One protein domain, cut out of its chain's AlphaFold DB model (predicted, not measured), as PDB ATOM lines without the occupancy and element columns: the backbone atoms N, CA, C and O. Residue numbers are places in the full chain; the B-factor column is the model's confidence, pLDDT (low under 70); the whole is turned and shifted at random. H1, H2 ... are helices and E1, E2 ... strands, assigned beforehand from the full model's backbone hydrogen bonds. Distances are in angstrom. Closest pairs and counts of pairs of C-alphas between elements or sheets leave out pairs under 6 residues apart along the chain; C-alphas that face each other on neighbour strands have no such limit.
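Overview. This is residues 17 to 119 of the 120 residues of an uncharacterized protein of uncultured crenarchaeote 76h13 (UniProt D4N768). A twisted wall of four strands has two helices, H1 and H2, on one face, and its other face is bare. A long loop, residues 35 to 61, swings out past the E2 edge of this sheet before E3, and its residues 38 to 45 stick out. The printed part has 103 residues, with elements E1, E2, E3, H1, E4, H2 along the chain; the sheet's order is E2, E1, E3, E4, all antiparallel. The class is mixed, helices and strands, with under half of the residues in named elements. The whole is compact, with a radius of gyration of the C-alphas of 13.4 A and spans of 38 by 30 by 24 A.

Along the chain. In the sheet, E2 is residues 29 to 34, 16.5 A long, and E1 is residues 17 to 22, 17.0 A long, beginning at C-alpha 17 at (45.777, 48.296, -24.841). E3 is residues 62 to 71, 23.1 A long, and bends by 83 degrees at residue 68. E4 is residues 97 to 106, 21.1 A long, and bends by 99 degrees at residue 103. H1, residues 72 to 82, measures 15.6 A. H2, residues 107 to 113, measures 9.9 A and ends at C-alpha 113 at (32.596, 49.385, -34.498).

Arrangement. E1 and E3, the inner strands, are antiparallel at 178 degrees, with N 19 and O 66 within hydrogen-bond range at 2.8 A. E2 and E1 form a hairpin, with N 30 and O 20 at 2.8 A. E3 and E4 are antiparallel at 179 degrees, with N 65 and O 102 at 2.8 A. The edge strands E2 and E4 are apart. H1 and H2 are on the same face of the sheet, making two layers, helices on one face of a sheet. H1, at a height over the sheet of 9.9 A, lies only just over E2 and E1, with 3 C-alphas falling on each. It runs slantwise to the strands, at 38 degrees to E1 on the local plane; the closest C-alphas of these two are those of Tyr 18 and Leu 75, 7.2 A apart. H2, at a height of 6.5 A, lies over none of the strands, but only just, with 2 C-alphas falling on E3. Its closest C-alphas to E4 are those of Leu 102 and Ile 110, 7.4 A apart. H1 and H2 are near each other, with 6 pairs of C-alphas within 10 A. In H2 every O i to N i+4 pair is within hydrogen-bond range; in H1, 6 of 7 are.

Size, cuts and confidence. The two C-alphas farthest apart, those of Lys 40 and Gln 60, are 39.0 A from each other. The links E2 to E3 and H1 to E4 are long, and in the latter residues 87 to 88 pair antiparallel with residues 117 to 118. The printed part has no cut. Its mean pLDDT is 70.8; residues 26 to 27, 34 to 59 and 82 are under 70.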
ATOM      1  N   CYS A  17      46.672  48.088 -25.975       75.44
ATOM      2  CA  CYS A  17      45.777  48.296 -24.841       75.44
ATOM      3  C   CYS A  17      44.313  48.098 -25.235       75.44
ATOM      4  O   CYS A  17      43.903  48.421 -26.353       75.44
ATOM      5  N   TYR A  18      43.537  47.580 -24.288       76.75
ATOM      6  CA  TYR A  18      42.086  47.523 -24.335       76.75
ATOM      7  C   TYR A  18      41.538  48.031 -23.008       76.75
ATOM      8  O   TYR A  18      41.772  47.430 -21.964       76.75
ATOM      9  N   CYS A  19      40.851  49.163 -23.036       77.19
ATOM     10  CA  CYS A  19      40.410  49.867 -21.844       77.19
ATOM     11  C   CYS A  19      38.944  50.245 -22.022       77.19
ATOM     12  O   CYS A  19      38.568  50.792 -23.057       77.19
ATOM     13  N   TRP A  20      38.116  49.924 -21.037       78.62
ATOM     14  CA  TRP A  20      36.696  50.241 -21.038       78.62
ATOM     15  C   TRP A  20      36.222  50.658 -19.645       78.62
ATOM     16  O   TRP A  20      36.712  50.141 -18.641       78.62
ATOM     17  N   SER A  21      35.304  51.616 -19.580       78.31
ATOM     18  CA  SER A  21      34.664  52.056 -18.338       78.31
ATOM     19  C   SER A  21      33.171  52.179 -18.512       78.31
ATOM     20  O   SER A  21      32.692  52.373 -19.631       78.31
ATOM     21  N   ASP A  22      32.451  52.150 -17.398       78.19
ATOM     22  CA  ASP A  22      31.066  52.590 -17.379       78.19
ATOM     23  C   ASP A  22      30.984  54.059 -17.841       78.19
ATOM     24  O   ASP A  22      31.872  54.877 -17.565       78.19
ATOM     25  N   ALA A  23      29.975  54.368 -18.654       80.31
ATOM     26  CA  ALA A  23      29.785  55.711 -19.191       80.31
ATOM     27  C   ALA A  23      29.180  56.680 -18.166       80.31
ATOM     28  O   ALA A  23      29.380  57.884 -18.311       80.31
ATOM     29  N   ASN A  24      28.461  56.166 -17.165       78.50
ATOM     30  CA  ASN A  24      27.842  56.950 -16.099       78.50
ATOM     31  C   ASN A  24      28.768  57.064 -14.878       78.50
ATOM     32  O   ASN A  24      28.792  58.110 -14.239       78.50
ATOM     33  N   ASP A  25      29.556  56.023 -14.581       73.50
ATOM     34  CA  ASP A  25      30.581  56.035 -13.529       73.50
ATOM     35  C   ASP A  25      31.966  55.613 -14.072       73.50
ATOM     36  O   ASP A  25      32.347  54.439 -13.998       73.50
ATOM     37  N   PRO A  26      32.776  56.558 -14.587       69.94
ATOM     38  CA  PRO A  26      34.097  56.257 -15.144       69.94
ATOM     39  C   PRO A  26      35.096  55.714 -14.107       69.94
ATOM     40  O   PRO A  26      36.137  55.173 -14.488       69.94
ATOM     41  N   SER A  27      34.782  55.794 -12.807       68.12
ATOM     42  CA  SER A  27      35.562  55.158 -11.737       68.12
ATOM     43  C   SER A  27      35.507  53.629 -11.824       68.12
ATOM     44  O   SER A  27      36.404  52.942 -11.324       68.12
ATOM     45  N   ILE A  28      34.467  53.084 -12.465       73.69
ATOM     46  CA  ILE A  28      34.330  51.665 -12.775       73.69
ATOM     47  C   ILE A  28      34.945  51.418 -14.150       73.69
ATOM     48  O   ILE A  28      34.304  51.588 -15.187       73.69
ATOM     49  N   TYR A  29      36.199  50.975 -14.156       73.19
ATOM     50  CA  TYR A  29      36.925  50.678 -15.382       73.19
ATOM     51  C   TYR A  29      37.664  49.344 -15.317       73.19
ATOM     52  O   TYR A  29      37.946  48.789 -14.251       73.19
ATOM     53  N   GLN A  30      37.996  48.839 -16.497       73.50
ATOM     54  CA  GLN A  30      38.870  47.702 -16.694       73.50
ATOM     55  C   GLN A  30      39.799  47.990 -17.867       73.50
ATOM     56  O   GLN A  30      39.380  48.442 -18.929       73.50
ATOM     57  N   CYS A  31      41.080  47.715 -17.652       72.69
ATOM     58  CA  CYS A  31      42.134  48.005 -18.604       72.69
ATOM     59  C   CYS A  31      43.061  46.798 -18.700       72.69
ATOM     60  O   CYS A  31      43.659  46.389 -17.704       72.69
ATOM     61  N   ASP A  32      43.199  46.264 -19.904       71.62
ATOM     62  CA  ASP A  32      44.026  45.120 -20.240       71.62
ATOM     63  C   ASP A  32      45.165  45.579 -21.169       71.62
ATOM     64  O   ASP A  32      44.945  46.144 -22.243       71.62
ATOM     65  N   CYS A  33      46.412  45.348 -20.744       71.12
ATOM     66  CA  CYS A  33      47.589  45.510 -21.598       71.12
ATOM     67  C   CYS A  33      47.941  44.174 -22.247       71.12
ATOM     68  O   CYS A  33      48.192  43.190 -21.552       71.12
ATOM     69  N   ILE A  34      48.055  44.170 -23.570       68.69
ATOM     70  CA  ILE A  34      48.480  43.017 -24.356       68.69
ATOM     71  C   ILE A  34      49.946  43.254 -24.760       68.69
ATOM     72  O   ILE A  34      50.246  44.245 -25.439       68.69
ATOM     73  N   PRO A  35      50.894  42.405 -24.325       60.31
ATOM     74  CA  PRO A  35      52.288  42.528 -24.736       60.31
ATOM     75  C   PRO A  35      52.438  42.292 -26.252       60.31
ATOM     76  O   PRO A  35      51.626  41.584 -26.851       60.31
ATOM     77  N   PRO A  36      53.464  42.869 -26.901       58.03
ATOM     78  CA  PRO A  36      53.717  42.625 -28.315       58.03
ATOM     79  C   PRO A  36      54.082  41.149 -28.536       58.03
ATOM     80  O   PRO A  36      54.869  40.576 -27.785       58.03
ATOM     81  N   ILE A  37      53.522  40.552 -29.593       55.03
ATOM     82  CA  ILE A  37      53.560  39.106 -29.905       55.03
ATOM     83  C   ILE A  37      54.999  38.570 -30.125       55.03
ATOM     84  O   ILE A  37      55.230  37.368 -30.095       55.03
ATOM     85  N   PHE A  38      56.002  39.448 -30.253       47.84
ATOM     86  CA  PHE A  38      57.412  39.093 -30.481       47.84
ATOM     87  C   PHE A  38      58.151  38.466 -29.289       47.84
ATOM     88  O   PHE A  38      59.316  38.101 -29.417       47.84
ATOM     89  N   LYS A  39      57.513  38.303 -28.129       40.03
ATOM     90  CA  LYS A  39      58.066  37.474 -27.053       40.03
ATOM     91  C   LYS A  39      57.117  36.305 -26.834       40.03
ATOM     92  O   LYS A  39      55.927  36.536 -26.634       40.03
ATOM     93  N   LYS A  40      57.669  35.079 -26.906       41.06
ATOM     94  CA  LYS A  40      57.048  33.787 -26.539       41.06
ATOM     95  C   LYS A  40      55.996  33.979 -25.444       41.06
ATOM     96  O   LYS A  40      56.249  34.819 -24.577       41.06
ATOM     97  N   PRO A  41      54.895  33.201 -25.421       40.09
ATOM     98  CA  PRO A  41      53.904  33.269 -24.355       40.09
ATOM     99  C   PRO A  41      54.605  33.006 -23.022       40.09
ATOM    100  O   PRO A  41      54.773  31.872 -22.585       40.09
ATOM    101  N   LEU A  42      55.085  34.070 -22.379       40.00
ATOM    102  CA  LEU A  42      55.474  34.000 -20.998       40.00
ATOM    103  C   LEU A  42      54.161  33.727 -20.303       40.00
ATOM    104  O   LEU A  42      53.211  34.496 -20.448       40.00
ATOM    105  N   ASN A  43      54.155  32.614 -19.592       39.75
ATOM    106  CA  ASN A  43      53.166  32.143 -18.646       39.75
ATOM    107  C   ASN A  43      52.961  33.195 -17.531       39.75
ATOM    108  O   ASN A  43      53.255  32.990 -16.358       39.75
ATOM    109  N   LYS A  44      52.569  34.410 -17.915       39.16
ATOM    110  CA  LYS A  44      52.367  35.572 -17.069       39.16
ATOM    111  C   LYS A  44      50.871  35.753 -16.999       39.16
ATOM    112  O   LYS A  44      50.249  36.253 -17.933       39.16
ATOM    113  N   LYS A  45      50.337  35.299 -15.861       40.50
ATOM    114  CA  LYS A  45      49.056  35.703 -15.283       40.50
ATOM    115  C   LYS A  45      48.645  37.058 -15.856       40.50
ATOM    116  O   LYS A  45      49.400  38.024 -15.721       40.50
ATOM    117  N   GLY A  46      47.492  37.060 -16.533       39.84
ATOM    118  CA  GLY A  46      46.904  38.217 -17.196       39.84
ATOM    119  C   GLY A  46      47.093  39.486 -16.376       39.84
ATOM    120  O   GLY A  46      47.035  39.448 -15.143       39.84
ATOM    121  N   GLY A  47      47.400  40.580 -17.078       41.84
ATOM    122  CA  GLY A  47      47.689  41.880 -16.483       41.84
ATOM    123  C   GLY A  47      46.746  42.169 -15.321       41.84
ATOM    124  O   GLY A  47      45.549  41.923 -15.424       41.84
ATOM    125  N   LYS A  48      47.310  42.615 -14.189       40.97
ATOM    126  CA  LYS A  48      46.567  42.917 -12.958       40.97
ATOM    127  C   LYS A  48      45.321  43.738 -13.307       40.97
ATOM    128  O   LYS A  48      45.438  44.942 -13.533       40.97
ATOM    129  N   SER A  49      44.158  43.088 -13.332       45.12
ATOM    130  CA  SER A  49      42.868  43.751 -13.480       45.12
ATOM    131  C   SER A  49      42.667  44.590 -12.223       45.12
ATOM    132  O   SER A  49      42.331  44.077 -11.156       45.12
ATOM    133  N   LYS A  50      42.995  45.882 -12.302       46.72
ATOM    134  CA  LYS A  50      42.745  46.842 -11.226       46.72
ATOM    135  C   LYS A  50      41.277  47.251 -11.281       46.72
ATOM    136  O   LYS A  50      40.963  48.382 -11.617       46.72
ATOM    137  N   SER A  51      40.383  46.320 -10.983       45.75
ATOM    138  CA  SER A  51      38.964  46.620 -10.851       45.75
ATOM    139  C   SER A  51      38.611  46.689  -9.367       45.75
ATOM    140  O   SER A  51      38.766  45.706  -8.646       45.75
ATOM    141  N   LYS A  52      38.147  47.857  -8.898       45.25
ATOM    142  CA  LYS A  52      37.551  47.998  -7.558       45.25
ATOM    143  C   LYS A  52      36.079  47.538  -7.515       45.25
ATOM    144  O   LYS A  52      35.560  47.374  -6.418       45.25
ATOM    145  N   ARG A  53      35.420  47.276  -8.661       52.62
ATOM    146  CA  ARG A  53      34.050  46.719  -8.788       52.62
ATOM    147  C   ARG A  53      33.850  46.061 -10.167       52.62
ATOM    148  O   ARG A  53      34.178  46.679 -11.176       52.62
ATOM    149  N   ARG A  54      33.280  44.843 -10.232       59.12
ATOM    150  CA  ARG A  54      32.960  44.160 -11.511       59.12
ATOM    151  C   ARG A  54      32.004  45.023 -12.348       59.12
ATOM    152  O   ARG A  54      30.918  45.349 -11.875       59.12
ATOM    153  N   MET A  55      32.381  45.340 -13.589       64.56
ATOM    154  CA  MET A  55      31.479  45.972 -14.560       64.56
ATOM    155  C   MET A  55      30.288  45.049 -14.828       64.56
ATOM    156  O   MET A  55      30.472  43.883 -15.182       64.56
ATOM    157  N   ARG A  56      29.062  45.557 -14.672       66.00
ATOM    158  CA  ARG A  56      27.853  44.839 -15.089       66.00
ATOM    159  C   ARG A  56      27.597  45.121 -16.565       66.00
ATOM    160  O   ARG A  56      27.238  46.232 -16.935       66.00
ATOM    161  N   VAL A  57      27.755  44.101 -17.402       65.94
ATOM    162  CA  VAL A  57      27.428  44.187 -18.829       65.94
ATOM    163  C   VAL A  57      25.953  43.857 -19.014       65.94
ATOM    164  O   VAL A  57      25.576  42.696 -19.127       65.94
ATOM    165  N   THR A  58      25.104  44.883 -19.000       69.56
ATOM    166  CA  THR A  58      23.692  44.765 -19.398       69.56
ATOM    167  C   THR A  58      23.507  45.296 -20.820       69.56
ATOM    168  O   THR A  58      24.337  46.048 -21.328       69.56
ATOM    169  N   ALA A  59      22.406  44.931 -21.485       64.62
ATOM    170  CA  ALA A  59      22.126  45.381 -22.854       64.62
ATOM    171  C   ALA A  59      22.019  46.915 -22.985       64.62
ATOM    172  O   ALA A  59      22.311  47.472 -24.044       64.62
ATOM    173  N   GLN A  60      21.619  47.588 -21.902       71.31
ATOM    174  CA  GLN A  60      21.461  49.040 -21.823       71.31
ATOM    175  C   GLN A  60      22.707  49.750 -21.278       71.31
ATOM    176  O   GLN A  60      22.797  50.974 -21.382       71.31
ATOM    177  N   ALA A  61      23.666  49.007 -20.715       77.75
ATOM    178  CA  ALA A  61      24.890  49.590 -20.197       77.75
ATOM    179  C   ALA A  61      25.671  50.255 -21.336       77.75
ATOM    180  O   ALA A  61      25.872  49.690 -22.421       77.75
ATOM    181  N   LYS A  62      26.089  51.490 -21.073       84.69
ATOM    182  CA  LYS A  62      26.902  52.285 -21.982       84.69
ATOM    183  C   LYS A  62      28.309  52.340 -21.426       84.69
ATOM    184  O   LYS A  62      28.501  52.497 -20.225       84.69
ATOM    185  N   PHE A  63      29.276  52.243 -22.321       82.44
ATOM    186  CA  PHE A  63      30.680  52.195 -21.976       82.44
ATOM    187  C   PHE A  63      31.471  53.216 -22.786       82.44
ATOM    188  O   PHE A  63      31.146  53.536 -23.938       82.44
ATOM    189  N   ASN A  64      32.539  53.707 -22.175       82.62
ATOM    190  CA  ASN A  64      33.617  54.389 -22.872       82.62
ATOM    191  C   ASN A  64      34.694  53.354 -23.167       82.62
ATOM    192  O   ASN A  64      35.061  52.605 -22.274       82.62
ATOM    193  N   VAL A  65      35.201  53.300 -24.397       81.25
ATOM    194  CA  VAL A  65      36.201  52.319 -24.828       81.25
ATOM    195  C   VAL A  65      37.365  53.026 -25.509       81.25
ATOM    196  O   VAL A  65      37.175  53.888 -26.365       81.25
ATOM    197  N   CYS A  66      38.578  52.628 -25.150       80.25
ATOM    198  CA  CYS A  66      39.819  52.975 -25.823       80.25
ATOM    199  C   CYS A  66      40.579  51.684 -26.148       80.25
ATOM    200  O   CYS A  66      40.919  50.901 -25.263       80.25
ATOM    201  N   ILE A  67      40.857  51.483 -27.430       80.31
ATOM    202  CA  ILE A  67      41.622  50.368 -27.971       80.31
ATOM    203  C   ILE A  67      42.763  50.964 -28.774       80.31
ATOM    204  O   ILE A  67      42.528  51.795 -29.654       80.31
ATOM    205  N   HIS A  68      43.983  50.530 -28.495       79.00
ATOM    206  CA  HIS A  68      45.150  50.962 -29.247       79.00
ATOM    207  C   HIS A  68      46.000  49.767 -29.653       79.00
ATOM    208  O   HIS A  68      46.400  48.970 -28.802       79.00
ATOM    209  N   ASN A  69      46.293  49.670 -30.951       76.75
ATOM    210  CA  ASN A  69      47.177  48.680 -31.566       76.75
ATOM    211  C   ASN A  69      46.804  47.218 -31.238       76.75
ATOM    212  O   ASN A  69      47.653  46.330 -31.337       76.75
ATOM    213  N   ALA A  70      45.552  46.948 -30.844       76.75
ATOM    214  CA  ALA A  70      45.139  45.636 -30.352       76.75
ATOM    215  C   ALA A  70      44.803  44.690 -31.503       76.75
ATOM    216  O   ALA A  70      44.015  45.065 -32.374       76.75
ATOM    217  N   PRO A  71      45.362  43.465 -31.528       78.75
ATOM    218  CA  PRO A  71      44.932  42.467 -32.492       78.75
ATOM    219  C   PRO A  71      43.461  42.127 -32.244       78.75
ATOM    220  O   PRO A  71      43.045  41.923 -31.099       78.75
ATOM    221  N   LEU A  72      42.678  42.061 -33.323       80.25
ATOM    222  CA  LEU A  72      41.234  41.830 -33.249       80.25
ATOM    223  C   LEU A  72      40.884  40.539 -32.487       80.25
ATOM    224  O   LEU A  72      39.883  40.472 -31.781       80.25
ATOM    225  N   THR A  73      41.741  39.525 -32.578       77.94
ATOM    226  CA  THR A  73      41.610  38.258 -31.850       77.94
ATOM    227  C   THR A  73      41.697  38.427 -30.332       77.94
ATOM    228  O   THR A  73      40.883  37.857 -29.610       77.94
ATOM    229  N   ALA A  74      42.623  39.245 -29.828       74.44
ATOM    230  CA  ALA A  74      42.745  39.514 -28.393       74.44
ATOM    231  C   ALA A  74      41.591  40.382 -27.872       74.44
ATOM    232  O   ALA A  74      41.122  40.198 -26.746       74.44
ATOM    233  N   LEU A  75      41.095  41.294 -28.716       75.81
ATOM    234  CA  LEU A  75      39.875  42.039 -28.435       75.81
ATOM    235  C   LEU A  75      38.683  41.086 -28.290       75.81
ATOM    236  O   LEU A  75      37.966  41.144 -27.296       75.81
ATOM    237  N   ALA A  76      38.508  40.179 -29.251       77.19
ATOM    238  CA  ALA A  76      37.428  39.207 -29.238       77.19
ATOM    239  C   ALA A  76      37.487  38.290 -28.014       77.19
ATOM    240  O   ALA A  76      36.465  38.102 -27.370       77.19
ATOM    241  N   GLN A  77      38.670  37.803 -27.629       75.44
ATOM    242  CA  GLN A  77      38.846  37.019 -26.399       75.44
ATOM    243  C   GLN A  77      38.473  37.807 -25.139       75.44
ATOM    244  O   GLN A  77      37.913  37.252 -24.196       75.44
ATOM    245  N   THR A  78      38.784  39.104 -25.098       72.38
ATOM    246  CA  THR A  78      38.408  39.953 -23.959       72.38
ATOM    247  C   THR A  78      36.897  40.168 -23.902       72.38
ATOM    248  O   THR A  78      36.309  40.067 -22.830       72.38
ATOM    249  N   LEU A  79      36.261  40.405 -25.051       74.69
ATOM    250  CA  LEU A  79      34.809  40.554 -25.159       74.69
ATOM    251  C   LEU A  79      34.069  39.240 -24.871       74.69
ATOM    252  O   LEU A  79      33.005  39.272 -24.260       74.69
ATOM    253  N   ASP A  80      34.645  38.099 -25.247       74.81
ATOM    254  CA  ASP A  80      34.095  36.770 -24.973       74.81
ATOM    255  C   ASP A  80      34.031  36.484 -23.463       74.81
ATOM    256  O   ASP A  80      33.045  35.942 -22.978       74.81
ATOM    257  N   LYS A  81      34.984  36.984 -22.661       70.50
ATOM    258  CA  LYS A  81      34.884  36.914 -21.187       70.50
ATOM    259  C   LYS A  81      33.676  37.664 -20.625       70.50
ATOM    260  O   LYS A  81      33.191  37.319 -19.551       70.50
ATOM    261  N   SER A  82      33.241  38.728 -21.296       67.19
ATOM    262  CA  SER A  82      32.074  39.514 -20.887       67.19
ATOM    263  C   SER A  82      30.770  38.921 -21.406       67.19
ATOM    264  O   SER A  82      29.761  38.974 -20.707       67.19
ATOM    265  N   VAL A  83      30.785  38.375 -22.623       71.12
ATOM    266  CA  VAL A  83      29.621  37.771 -23.272       71.12
ATOM    267  C   VAL A  83      30.062  36.482 -23.979       71.12
ATOM    268  O   VAL A  83      30.378  36.516 -25.175       71.12
ATOM    269  N   PRO A  84      30.104  35.352 -23.251       70.69
ATOM    270  CA  PRO A  84      30.684  34.117 -23.762       70.69
ATOM    271  C   PRO A  84      29.916  33.597 -24.971       70.69
ATOM    272  O   PRO A  84      28.683  33.609 -25.001       70.69
ATOM    273  N   ASN A  85      30.665  33.116 -25.964       70.56
ATOM    274  CA  ASN A  85      30.159  32.430 -27.151       70.56
ATOM    275  C   ASN A  85      29.265  33.290 -28.068       70.56
ATOM    276  O   ASN A  85      28.521  32.768 -28.903       70.56
ATOM    277  N   ARG A  86      29.335  34.622 -27.925       73.38
ATOM    278  CA  ARG A  86      28.568  35.573 -28.747       73.38
ATOM    279  C   ARG A  86      29.409  36.400 -29.707       73.38
ATOM    280  O   ARG A  86      28.828  37.147 -30.483       73.38
ATOM    281  N   ILE A  87      30.735  36.296 -29.692       79.31
ATOM    282  CA  ILE A  87      31.608  37.094 -30.563       79.31
ATOM    283  C   ILE A  87      32.082  36.255 -31.752       79.31
ATOM    284  O   ILE A  87      32.695  35.207 -31.587       79.31
ATOM    285  N   LEU A  88      31.837  36.749 -32.963       79.25
ATOM    286  CA  LEU A  88      32.334  36.189 -34.215       79.25
ATOM    287  C   LEU A  88      33.450  37.079 -34.760       79.25
ATOM    288  O   LEU A  88      33.245  38.269 -35.023       79.25
ATOM    289  N   VAL A  89      34.628  36.483 -34.956       78.44
ATOM    290  CA  VAL A  89      35.789  37.136 -35.568       78.44
ATOM    291  C   VAL A  89      35.858  36.738 -37.042       78.44
ATOM    292  O   VAL A  89      36.085  35.564 -37.335       78.44
ATOM    293  N   PRO A  90      35.677  37.671 -37.990       75.88
ATOM    294  CA  PRO A  90      35.834  37.360 -39.406       75.88
ATOM    295  C   PRO A  90      37.277  36.942 -39.718       75.88
ATOM    296  O   PRO A  90      38.221  37.622 -39.312       75.88
ATOM    297  N   ALA A  91      37.455  35.865 -40.491       76.25
ATOM    298  CA  ALA A  91      38.777  35.341 -40.852       76.25
ATOM    299  C   ALA A  91      39.662  36.389 -41.560       76.25
ATOM    300  O   ALA A  91      40.862  36.485 -41.301       76.25
ATOM    301  N   SER A  92      39.048  37.250 -42.379       76.38
ATOM    302  CA  SER A  92      39.704  38.362 -43.081       76.38
ATOM    303  C   SER A  92      40.290  39.436 -42.156       76.38
ATOM    304  O   SER A  92      41.102  40.252 -42.591       76.38
ATOM    305  N   LEU A  93      39.904  39.449 -40.877       75.62
ATOM    306  CA  LEU A  93      40.333  40.448 -39.903       75.62
ATOM    307  C   LEU A  93      41.265  39.886 -38.816       75.62
ATOM    308  O   LEU A  93      41.718  40.645 -37.962       75.62
ATOM    309  N   LEU A  94      41.620  38.596 -38.867       73.00
ATOM    310  CA  LEU A  94      42.478  37.941 -37.863       73.00
ATOM    311  C   LEU A  94      43.858  38.596 -37.707       73.00
ATOM    312  O   LEU A  94      44.413  38.620 -36.612       73.00
ATOM    313  N   LYS A  95      44.406  39.145 -38.798       74.75
ATOM    314  CA  LYS A  95      45.698  39.851 -38.806       74.75
ATOM    315  C   LYS A  95      45.559  41.363 -38.600       74.75
ATOM    316  O   LYS A  95      46.570  42.053 -38.481       74.75
ATOM    317  N   LYS A  96      44.331  41.898 -38.576       81.62
ATOM    318  CA  LYS A  96      44.112  43.336 -38.407       81.62
ATOM    319  C   LYS A  96      44.243  43.737 -36.946       81.62
ATOM    320  O   LYS A  96      43.851  43.024 -36.020       81.62
ATOM    321  N   LYS A  97      44.781  44.936 -36.771       81.31
ATOM    322  CA  LYS A  97      44.811  45.633 -35.494       81.31
ATOM    323  C   LYS A  97      43.733  46.700 -35.488       81.31
ATOM    324  O   LYS A  97      43.468  47.318 -36.517       81.31
ATOM    325  N   VAL A  98      43.137  46.914 -34.326       79.06
ATOM    326  CA  VAL A  98      42.072  47.888 -34.127       79.06
ATOM    327  C   VAL A  98      42.586  49.027 -33.260       79.06
ATOM    328  O   VAL A  98      43.187  48.812 -32.206       79.06
ATOM    329  N   ASN A  99      42.324  50.243 -33.730       80.88
ATOM    330  CA  ASN A  99      42.418  51.464 -32.948       80.88
ATOM    331  C   ASN A  99      41.010  52.038 -32.872       80.88
ATOM    332  O   ASN A  99      40.426  52.369 -33.900       80.88
ATOM    333  N   LEU A 100      40.449  52.105 -31.672       79.12
ATOM    334  CA  LEU A 100      39.061  52.493 -31.483       79.12
ATOM    335  C   LEU A 100      38.961  53.399 -30.269       79.12
ATOM    336  O   LEU A 100      39.471  53.073 -29.200       79.12
ATOM    337  N   ARG A 101      38.268  54.521 -30.414       82.44
ATOM    338  CA  ARG A 101      37.924  55.387 -29.293       82.44
ATOM    339  C   ARG A 101      36.444  55.696 -29.377       82.44
ATOM    340  O   ARG A 101      36.009  56.431 -30.256       82.44
ATOM    341  N   LEU A 102      35.677  55.108 -28.472       84.31
ATOM    342  CA  LEU A 102      34.237  55.291 -28.386       84.31
ATOM    343  C   LEU A 102      33.878  55.842 -27.018       84.31
ATOM    344  O   LEU A 102      34.461  55.457 -26.009       84.31
ATOM    345  N   LYS A 103      32.894  56.732 -26.985       84.56
ATOM    346  CA  LYS A 103      32.307  57.230 -25.745       84.56
ATOM    347  C   LYS A 103      30.815  56.968 -25.765       84.56
ATOM    348  O   LYS A 103      30.188  57.122 -26.815       84.56
ATOM    349  N   ASN A 104      30.265  56.606 -24.613       84.75
ATOM    350  CA  ASN A 104      28.829  56.442 -24.418       84.75
ATOM    351  C   ASN A 104      28.177  55.459 -25.417       84.75
ATOM    352  O   ASN A 104      27.125  55.747 -25.993       84.75
ATOM    353  N   LYS A 105      28.828  54.316 -25.679       87.50
ATOM    354  CA  LYS A 105      28.350  53.297 -26.631       87.50
ATOM    355  C   LYS A 105      27.947  52.016 -25.918       87.50
ATOM    356  O   LYS A 105      28.576  51.619 -24.944       87.50
ATOM    357  N   THR A 106      26.913  51.350 -26.417       85.50
ATOM    358  CA  THR A 106      26.515  50.038 -25.885       85.50
ATOM    359  C   THR A 106      27.500  48.954 -26.308       85.50
ATOM    360  O   THR A 106      28.214  49.102 -27.305       85.50
ATOM    361  N   PHE A 107      27.498  47.824 -25.596       80.12
ATOM    362  CA  PHE A 107      28.335  46.668 -25.939       80.12
ATOM    363  C   PHE A 107      28.190  46.265 -27.417       80.12
ATOM    364  O   PHE A 107      29.181  46.100 -28.124       80.12
ATOM    365  N   ARG A 108      26.954  46.217 -27.933       82.00
ATOM    366  CA  ARG A 108      26.679  45.913 -29.347       82.00
ATOM    367  C   ARG A 108      27.341  46.905 -30.303       82.00
ATOM    368  O   ARG A 108      27.933  46.488 -31.295       82.00
ATOM    369  N   GLN A 109      27.264  48.200 -30.009       86.19
ATOM    370  CA  GLN A 109      27.888  49.233 -30.837       86.19
ATOM    371  C   GLN A 109      29.416  49.123 -30.825       86.19
ATOM    372  O   GLN A 109      30.041  49.315 -31.863       86.19
ATOM    373  N   ILE A 110      30.011  48.766 -29.685       83.62
ATOM    374  CA  ILE A 110      31.458  48.554 -29.554       83.62
ATOM    375  C   ILE A 110      31.913  47.359 -30.397       83.62
ATOM    376  O   ILE A 110      32.896  47.473 -31.129       83.62
ATOM    377  N   VAL A 111      31.184  46.239 -30.342       82.62
ATOM    378  CA  VAL A 111      31.478  45.034 -31.138       82.62
ATOM    379  C   VAL A 111      31.441  45.358 -32.634       82.62
ATOM    380  O   VAL A 111      32.417  45.107 -33.340       82.62
ATOM    381  N   ILE A 112      30.365  46.003 -33.097       83.25
ATOM    382  CA  ILE A 112      30.196  46.378 -34.508       83.25
ATOM    383  C   ILE A 112      31.294  47.350 -34.957       83.25
ATOM    384  O   ILE A 112      31.919  47.137 -35.992       83.25
ATOM    385  N   ALA A 113      31.578  48.389 -34.167       83.56
ATOM    386  CA  ALA A 113      32.596  49.385 -34.498       83.56
ATOM    387  C   ALA A 113      34.020  48.805 -34.514       83.56
ATOM    388  O   ALA A 113      34.889  49.304 -35.223       83.56
ATOM    389  N   SER A 114      34.253  47.724 -33.769       77.44
ATOM    390  CA  SER A 114      35.517  46.986 -33.791       77.44
ATOM    391  C   SER A 114      35.674  46.093 -35.028       77.44
ATOM    392  O   SER A 114      36.733  45.505 -35.218       77.44
ATOM    393  N   GLY A 115      34.642  45.967 -35.871       78.88
ATOM    394  CA  GLY A 115      34.619  45.053 -37.018       78.88
ATOM    395  C   GLY A 115      34.276  43.606 -36.650       78.88
ATOM    396  O   GLY A 115      34.415  42.706 -37.478       78.88
ATOM    397  N   LEU A 116      33.832  43.370 -35.414       82.81
ATOM    398  CA  LEU A 116      33.363  42.074 -34.938       82.81
ATOM    399  C   LEU A 116      31.861  41.926 -35.190       82.81
ATOM    400  O   LEU A 116      31.129  42.908 -35.324       82.81
ATOM    401  N   LYS A 117      31.388  40.680 -35.223       80.44
ATOM    402  CA  LYS A 117      29.958  40.373 -35.317       80.44
ATOM    403  C   LYS A 117      29.479  39.719 -34.028       80.44
ATOM    404  O   LYS A 117      30.224  38.973 -33.398       80.44
ATOM    405  N   LEU A 118      28.237  39.997 -33.639       75.81
ATOM    406  CA  LEU A 118      27.565  39.218 -32.604       75.81
ATOM    407  C   LEU A 118      26.913  37.994 -33.249       75.81
ATOM    408  O   LEU A 118      26.306  38.118 -34.312       75.81
ATOM    409  N   LYS A 119      27.039  36.832 -32.608       72.12
ATOM    410  CA  LYS A 119      26.240  35.648 -32.924       72.12
ATOM    411  C   LYS A 119      24.794  35.956 -32.514       72.12
ATOM    412  O   LYS A 119      24.570  36.361 -31.370       72.12
TER     413      LYS A 119